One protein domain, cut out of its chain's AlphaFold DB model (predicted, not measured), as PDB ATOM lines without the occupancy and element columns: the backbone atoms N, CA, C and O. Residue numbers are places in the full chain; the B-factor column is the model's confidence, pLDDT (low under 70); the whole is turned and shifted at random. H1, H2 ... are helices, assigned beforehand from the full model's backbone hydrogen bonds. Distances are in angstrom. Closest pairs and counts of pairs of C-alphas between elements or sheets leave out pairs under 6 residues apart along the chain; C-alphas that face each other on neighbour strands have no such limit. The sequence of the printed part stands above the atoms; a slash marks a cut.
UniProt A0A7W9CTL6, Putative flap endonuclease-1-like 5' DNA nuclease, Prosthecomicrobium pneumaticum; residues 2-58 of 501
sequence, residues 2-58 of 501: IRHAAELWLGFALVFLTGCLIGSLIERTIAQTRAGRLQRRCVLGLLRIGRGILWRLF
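What this domain is: This is residues 2 to 58 of the 501 residues of the protein "Putative flap endonuclease-1-like 5' DNA nuclease" of Prosthecomicrobium pneumaticum (UniProt A0A7W9CTL6). Two long helices, H1 and H2, make an open V: H1 is the longer arm, H2 the shorter, and they meet near the end of H1 and the start of H2, with nothing between the arms. The V is flat, with C-alpha spans of 50 by 37 by 5 A along its three main axes. The printed part has 57 residues, with two named helices in the order H1, H2 and no named strand, and its class is all helix. It is extended, with a radius of gyration of the C-alphas of 18.3 A.

Where its parts are: H1 takes residues 2 to 33, begins with C-alpha 2 at (30.213, -26.687, 16.228) and is 46.5 A long from first to last C-alpha. Its last C-alpha, 33, is at (47.061, -32.942, -26.629). H2 takes residues 36 to 57, is 31.1 A long from first to last C-alpha, and ends with C-alpha 57 at (12.542, -31.975, -25.682).

How they stand to each other: H1 and H2 are joined by a tight link of 2 residues. They are close but not clearly touching, with 1 pair of C-alphas within 8 A, those of Ile 30 and Gln 39, 7.8 A apart. Their lines stand at a steep tilt of 57 degrees, and they run opposite ways. Their centres are 26.9 A apart. Residues 2 to 29, which belong to H1, stand free, and so do residues 40 to 58, of which 40 to 57 belong to H2. In H1 every O i to N i+4 pair is within hydrogen-bond range; in H2 17 of 18 are.

The domain as a whole: The two C-alphas farthest apart, those of Ile 2 and Arg 37, are 52.5 A apart. The printed part has no cut and no long link. The mean pLDDT of the printed part is 86.3; residues 33 to 38 are under 70.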
ATOM      1  N   ILE A   2      28.966 -27.146  16.899       92.00
ATOM      2  CA  ILE A   2      30.213 -26.687  16.228       92.00
ATOM      3  C   ILE A   2      30.944 -27.801  15.452       92.00
ATOM      4  O   ILE A   2      31.272 -27.618  14.285       92.00
ATOM      5  N   ARG A   3      31.126 -28.983  16.057       93.12
ATOM      6  CA  ARG A   3      31.769 -30.138  15.405       93.12
ATOM      7  C   ARG A   3      31.096 -30.562  14.087       93.12
ATOM      8  O   ARG A   3      31.792 -30.744  13.099       93.12
ATOM      9  N   HIS A   4      29.765 -30.634  14.042       92.44
ATOM     10  CA  HIS A   4      29.032 -30.993  12.820       92.44
ATOM     11  C   HIS A   4      29.086 -29.891  11.757       92.44
ATOM     12  O   HIS A   4      29.089 -30.189  10.569       92.44
ATOM     13  N   ALA A   5      29.190 -28.619  12.163       93.69
ATOM     14  CA  ALA A   5      29.455 -27.541  11.214       93.69
ATOM     15  C   ALA A   5      30.838 -27.719  10.563       93.69
ATOM     16  O   ALA A   5      30.944 -27.630   9.344       93.69
ATOM     17  N   ALA A   6      31.878 -28.044  11.341       95.81
ATOM     18  CA  ALA A   6      33.211 -28.332  10.806       95.81
ATOM     19  C   ALA A   6      33.227 -29.571   9.885       95.81
ATOM     20  O   ALA A   6      33.835 -29.530   8.819       95.81
ATOM     21  N   GLU A   7      32.514 -30.641  10.251       96.75
ATOM     22  CA  GLU A   7      32.361 -31.852   9.428       96.75
ATOM     23  C   GLU A   7      31.673 -31.542   8.076       96.75
ATOM     24  O   GLU A   7      32.126 -32.017   7.034       96.75
ATOM     25  N   LEU A   8      30.654 -30.669   8.055       97.12
ATOM     26  CA  LEU A   8      30.012 -30.195   6.819       97.12
ATOM     27  C   LEU A   8      30.928 -29.287   5.978       97.12
ATOM     28  O   LEU A   8      31.024 -29.479   4.766       97.12
ATOM     29  N   TRP A   9      31.633 -28.333   6.598       97.56
ATOM     30  CA  TRP A   9      32.587 -27.460   5.898       97.56
ATOM     31  C   TRP A   9      33.737 -28.249   5.256       97.56
ATOM     32  O   TRP A   9      34.111 -27.954   4.122       97.56
ATOM     33  N   LEU A  10      34.247 -29.289   5.926       97.25
ATOM     34  CA  LEU A  10      35.232 -30.213   5.351       97.25
ATOM     35  C   LEU A  10      34.662 -30.993   4.157       97.25
ATOM     36  O   LEU A  10      35.353 -31.148   3.152       97.25
ATOM     37  N   GLY A  11      33.398 -31.424   4.225       97.81
ATOM     38  CA  GLY A  11      32.701 -32.047   3.097       97.81
ATOM     39  C   GLY A  11      32.616 -31.128   1.872       97.81
ATOM     40  O   GLY A  11      32.998 -31.529   0.770       97.81
ATOM     41  N   PHE A  12      32.192 -29.873   2.057       97.88
ATOM     42  CA  PHE A  12      32.143 -28.889   0.969       97.88
ATOM     43  C   PHE A  12      33.534 -28.552   0.416       97.88
ATOM     44  O   PHE A  12      33.701 -28.497  -0.803       97.88
ATOM     45  N   ALA A  13      34.542 -28.391   1.279       97.00
ATOM     46  CA  ALA A  13      35.921 -28.147   0.860       97.00
ATOM     47  C   ALA A  13      36.486 -29.314   0.029       97.00
ATOM     48  O   ALA A  13      37.099 -29.083  -1.011       97.00
ATOM     49  N   LEU A  14      36.232 -30.566   0.430       98.00
ATOM     50  CA  LEU A  14      36.667 -31.757  -0.306       98.00
ATOM     51  C   LEU A  14      36.013 -31.855  -1.694       98.00
ATOM     52  O   LEU A  14      36.702 -32.129  -2.680       98.00
ATOM     53  N   VAL A  15      34.704 -31.600  -1.787       97.00
ATOM     54  CA  VAL A  15      33.973 -31.575  -3.066       97.00
ATOM     55  C   VAL A  15      34.494 -30.456  -3.972       97.00
ATOM     56  O   VAL A  15      34.764 -30.703  -5.148       97.00
ATOM     57  N   PHE A  16      34.708 -29.253  -3.431       97.25
ATOM     58  CA  PHE A  16      35.254 -28.118  -4.179       97.25
ATOM     59  C   PHE A  16      36.667 -28.400  -4.707       97.25
ATOM     60  O   PHE A  16      36.914 -28.263  -5.904       97.25
ATOM     61  N   LEU A  17      37.581 -28.870  -3.851       97.25
ATOM     62  CA  LEU A  17      38.957 -29.198  -4.239       97.25
ATOM     63  C   LEU A  17      39.014 -30.330  -5.272       97.25
ATOM     64  O   LEU A  17      39.813 -30.265  -6.204       97.25
ATOM     65  N   THR A  18      38.132 -31.326  -5.161       96.69
ATOM     66  CA  THR A  18      38.008 -32.407  -6.150       96.69
ATOM     67  C   THR A  18      37.490 -31.873  -7.491       96.69
ATOM     68  O   THR A  18      38.024 -32.234  -8.540       96.69
ATOM     69  N   GLY A  19      36.514 -30.958  -7.478       97.44
ATOM     70  CA  GLY A  19      36.047 -30.247  -8.673       97.44
ATOM     71  C   GLY A  19      37.154 -29.434  -9.352       97.44
ATOM     72  O   GLY A  19      37.357 -29.560 -10.559       97.44
ATOM     73  N   CYS A  20      37.926 -28.666  -8.579       96.06
ATOM     74  CA  CYS A  20      39.074 -27.900  -9.071       96.06
ATOM     75  C   CYS A  20      40.180 -28.802  -9.646       96.06
ATOM     76  O   CYS A  20      40.730 -28.497 -10.704       96.06
ATOM     77  N   LEU A  21      40.475 -29.936  -8.999       94.94
ATOM     78  CA  LEU A  21      41.454 -30.911  -9.484       94.94
ATOM     79  C   LEU A  21      41.014 -31.538 -10.815       94.94
ATOM     80  O   LEU A  21      41.807 -31.603 -11.753       94.94
ATOM     81  N   ILE A  22      39.746 -31.946 -10.930       95.06
ATOM     82  CA  ILE A  22      39.174 -32.482 -12.175       95.06
ATOM     83  C   ILE A  22      39.187 -31.415 -13.280       95.06
ATOM     84  O   ILE A  22      39.606 -31.709 -14.399       95.06
ATOM     85  N   GLY A  23      38.804 -30.173 -12.972       93.12
ATOM     86  CA  GLY A  23      38.865 -29.049 -13.912       93.12
ATOM     87  C   GLY A  23      40.283 -28.798 -14.434       93.12
ATOM     88  O   GLY A  23      40.492 -28.745 -15.645       93.12
ATOM     89  N   SER A  24      41.271 -28.751 -13.536       91.44
ATOM     90  CA  SER A  24      42.686 -28.580 -13.891       91.44
ATOM     91  C   SER A  24      43.233 -29.754 -14.715       91.44
ATOM     92  O   SER A  24      43.992 -29.543 -15.660       91.44
ATOM     93  N   LEU A  25      42.816 -30.995 -14.435       87.88
ATOM     94  CA  LEU A  25      43.176 -32.165 -15.246       87.88
ATOM     95  C   LEU A  25      42.548 -32.119 -16.650       87.88
ATOM     96  O   LEU A  25      43.210 -32.479 -17.627       87.88
ATOM     97  N   ILE A  26      41.308 -31.639 -16.783       87.56
ATOM     98  CA  ILE A  26      40.649 -31.433 -18.083       87.56
ATOM     99  C   ILE A  26      41.365 -30.333 -18.879       87.56
ATOM    100  O   ILE A  26      41.709 -30.541 -20.041       87.56
ATOM    101  N   GLU A  27      41.665 -29.191 -18.261       84.38
ATOM    102  CA  GLU A  27      42.409 -28.104 -18.907       84.38
ATOM    103  C   GLU A  27      43.820 -28.550 -19.325       84.38
ATOM    104  O   GLU A  27      44.237 -28.335 -20.466       84.38
ATOM    105  N   ARG A  28      44.535 -29.265 -18.449       85.31
ATOM    106  CA  ARG A  28      45.881 -29.782 -18.718       85.31
ATOM    107  C   ARG A  28      45.899 -30.825 -19.834       85.31
ATOM    108  O   ARG A  28      46.795 -30.777 -20.674       85.31
ATOM    109  N   THR A  29      44.920 -31.729 -19.902       82.56
ATOM    110  CA  THR A  29      44.822 -32.713 -21.001       82.56
ATOM    111  C   THR A  29      44.421 -32.060 -22.330       82.56
ATOM    112  O   THR A  29      44.959 -32.420 -23.382       82.56
ATOM    113  N   ILE A  30      43.574 -31.026 -22.304       74.81
ATOM    114  CA  ILE A  30      43.296 -30.174 -23.471       74.81
ATOM    115  C   ILE A  30      44.577 -29.469 -23.951       74.81
ATOM    116  O   ILE A  30      44.905 -29.539 -25.136       74.81
ATOM    117  N   ALA A  31      45.342 -28.852 -23.048       75.38
ATOM    118  CA  ALA A  31      46.583 -28.156 -23.384       75.38
ATOM    119  C   ALA A  31      47.677 -29.105 -23.915       75.38
ATOM    120  O   ALA A  31      48.354 -28.795 -24.899       75.38
ATOM    121  N   GLN A  32      47.837 -30.282 -23.300       76.12
ATOM    122  CA  GLN A  32      48.866 -31.260 -23.668       76.12
ATOM    123  C   GLN A  32      48.608 -31.942 -25.016       76.12
ATOM    124  O   GLN A  32      49.563 -32.238 -25.731       76.12
ATOM    125  N   THR A  33      47.350 -32.178 -25.401       69.69
ATOM    126  CA  THR A  33      47.061 -32.942 -26.629       69.69
ATOM    127  C   THR A  33      47.422 -32.206 -27.923       69.69
ATOM    128  O   THR A  33      47.574 -32.866 -28.949       69.69
ATOM    129  N   ARG A  34      47.535 -30.862 -27.922       57.56
ATOM    130  CA  ARG A  34      47.778 -29.985 -29.104       57.56
ATOM    131  C   ARG A  34      46.869 -30.254 -30.326       57.56
ATOM    132  O   ARG A  34      47.046 -29.676 -31.400       57.56
ATOM    133  N   ALA A  35      45.840 -31.082 -30.171       58.16
ATOM    134  CA  ALA A  35      45.018 -31.625 -31.241       58.16
ATOM    135  C   ALA A  35      43.760 -30.772 -31.465       58.16
ATOM    136  O   ALA A  35      42.642 -31.287 -31.480       58.16
ATOM    137  N   GLY A  36      43.925 -29.462 -31.685       61.22
ATOM    138  CA  GLY A  36      42.804 -28.518 -31.840       61.22
ATOM    139  C   GLY A  36      41.804 -28.902 -32.946       61.22
ATOM    140  O   GLY A  36      40.618 -28.582 -32.861       61.22
ATOM    141  N   ARG A  37      42.243 -29.673 -33.955       65.06
ATOM    142  CA  ARG A  37      41.367 -30.278 -34.980       65.06
ATOM    143  C   ARG A  37      40.406 -31.334 -34.416       65.06
ATOM    144  O   ARG A  37      39.283 -31.436 -34.903       65.06
ATOM    145  N   LEU A  38      40.826 -32.104 -33.411       65.31
ATOM    146  CA  LEU A  38      40.013 -33.131 -32.758       65.31
ATOM    147  C   LEU A  38      39.106 -32.510 -31.688       65.31
ATOM    148  O   LEU A  38      37.900 -32.725 -31.729       65.31
ATOM    149  N   GLN A  39      39.646 -31.635 -30.831       72.56
ATOM    150  CA  GLN A  39      38.868 -30.886 -29.834       72.56
ATOM    151  C   GLN A  39      37.698 -30.125 -30.483       72.56
ATOM    152  O   GLN A  39      36.557 -30.241 -30.039       72.56
ATOM    153  N   ARG A  40      37.942 -29.421 -31.600       71.12
ATOM    154  CA  ARG A  40      36.892 -28.711 -32.351       71.12
ATOM    155  C   ARG A  40      35.830 -29.652 -32.931       71.12
ATOM    156  O   ARG A  40      34.666 -29.267 -32.994       71.12
ATOM    157  N   ARG A  41      36.193 -30.882 -33.322       77.94
ATOM    158  CA  ARG A  41      35.225 -31.915 -33.742       77.94
ATOM    159  C   ARG A  41      34.392 -32.413 -32.558       77.94
ATOM    160  O   ARG A  41      33.177 -32.479 -32.694       77.94
ATOM    161  N   CYS A  42      35.002 -32.672 -31.401       78.94
ATOM    162  CA  CYS A  42      34.289 -33.096 -30.191       78.94
ATOM    163  C   CYS A  42      33.305 -32.025 -29.688       78.94
ATOM    164  O   CYS A  42      32.152 -32.344 -29.414       78.94
ATOM    165  N   VAL A  43      33.711 -30.750 -29.655       82.94
ATOM    166  CA  VAL A  43      32.839 -29.621 -29.269       82.94
ATOM    167  C   VAL A  43      31.660 -29.471 -30.239       82.94
ATOM    168  O   VAL A  43      30.515 -29.370 -29.805       82.94
ATOM    169  N   LEU A  44      31.899 -29.530 -31.555       81.12
ATOM    170  CA  LEU A  44      30.820 -29.504 -32.556       81.12
ATOM    171  C   LEU A  44      29.928 -30.760 -32.514       81.12
ATOM    172  O   LEU A  44      28.763 -30.688 -32.908       81.12
ATOM    173  N   GLY A  45      30.454 -31.886 -32.025       88.06
ATOM    174  CA  GLY A  45      29.707 -33.103 -31.709       88.06
ATOM    175  C   GLY A  45      28.772 -32.905 -30.515       88.06
ATOM    176  O   GLY A  45      27.565 -33.086 -30.666       88.06
ATOM    177  N   LEU A  46      29.291 -32.444 -29.370       89.31
ATOM    178  CA  LEU A  46      28.480 -32.119 -28.189       89.31
ATOM    179  C   LEU A  46      27.395 -31.087 -28.508       89.31
ATOM    180  O   LEU A  46      26.247 -31.280 -28.127       89.31
ATOM    181  N   LEU A  47      27.720 -30.026 -29.254       87.19
ATOM    182  CA  LEU A  47      26.738 -29.011 -29.652       87.19
ATOM    183  C   LEU A  47      25.665 -29.570 -30.602       87.19
ATOM    184  O   LEU A  47      24.507 -29.160 -30.514       87.19
ATOM    185  N   ARG A  48      25.997 -30.538 -31.471       88.19
ATOM    186  CA  ARG A  48      24.998 -31.273 -32.270       88.19
ATOM    187  C   ARG A  48      24.100 -32.151 -31.401       88.19
ATOM    188  O   ARG A  48      22.888 -32.112 -31.583       88.19
ATOM    189  N   ILE A  49      24.679 -32.906 -30.467       89.06
ATOM    190  CA  ILE A  49      23.943 -33.792 -29.554       89.06
ATOM    191  C   ILE A  49      23.016 -32.963 -28.657       89.06
ATOM    192  O   ILE A  49      21.815 -33.213 -28.630       89.06
ATOM    193  N   GLY A  50      23.533 -31.910 -28.017       87.19
ATOM    194  CA  GLY A  50      22.758 -30.981 -27.198       87.19
ATOM    195  C   GLY A  50      21.642 -30.287 -27.982       87.19
ATOM    196  O   GLY A  50      20.511 -30.241 -27.511       87.19
ATOM    197  N   ARG A  51      21.906 -29.829 -29.217       88.44
ATOM    198  CA  ARG A  51      20.862 -29.269 -30.096       88.44
ATOM    199  C   ARG A  51      19.809 -30.312 -30.485       88.44
ATOM    200  O   ARG A  51      18.636 -29.965 -30.521       88.44
ATOM    201  N   GLY A  52      20.197 -31.562 -30.745       86.69
ATOM    202  CA  GLY A  52      19.272 -32.660 -31.049       86.69
ATOM    203  C   GLY A  52      18.391 -33.046 -29.856       86.69
ATOM    204  O   GLY A  52      17.181 -33.195 -30.012       86.69
ATOM    205  N   ILE A  53      18.971 -33.118 -28.655       89.56
ATOM    206  CA  ILE A  53      18.244 -33.314 -27.393       89.56
ATOM    207  C   ILE A  53      17.276 -32.148 -27.158       89.56
ATOM    208  O   ILE A  53      16.102 -32.381 -26.886       89.56
ATOM    209  N   LEU A  54      17.721 -30.901 -27.339       87.38
ATOM    210  CA  LEU A  54      16.871 -29.718 -27.187       87.38
ATOM    211  C   LEU A  54      15.703 -29.711 -28.188       87.38
ATOM    212  O   LEU A  54      14.594 -29.349 -27.814       87.38
ATOM    213  N   TRP A  55      15.925 -30.157 -29.429       81.88
ATOM    214  CA  TRP A  55      14.870 -30.303 -30.443       81.88
ATOM    215  C   TRP A  55      13.865 -31.405 -30.080       81.88
ATOM    216  O   TRP A  55      12.666 -31.239 -30.280       81.88
ATOM    217  N   ARG A  56      14.344 -32.513 -29.498       88.06
ATOM    218  CA  ARG A  56      13.515 -33.640 -29.038       88.06
ATOM    219  C   ARG A  56      12.721 -33.325 -27.761       88.06
ATOM    220  O   ARG A  56      11.669 -33.920 -27.560       88.06
ATOM    221  N   LEU A  57      13.211 -32.414 -26.916       87.19
ATOM    222  CA  LEU A  57      12.542 -31.975 -25.682       87.19
ATOM    223  C   LEU A  57      11.635 -30.747 -25.873       87.19
ATOM    224  O   LEU A  57      10.675 -30.595 -25.127       87.19
ATOM    225  N   PHE A  58      11.920 -29.879 -26.851       82.56
ATOM    226  CA  PHE A  58      11.180 -28.633 -27.100       82.56
ATOM    227  C   PHE A  58      10.847 -28.436 -28.598       82.56
ATOM    228  O   PHE A  58      11.275 -27.440 -29.191       82.56
TER     229      PHE A  58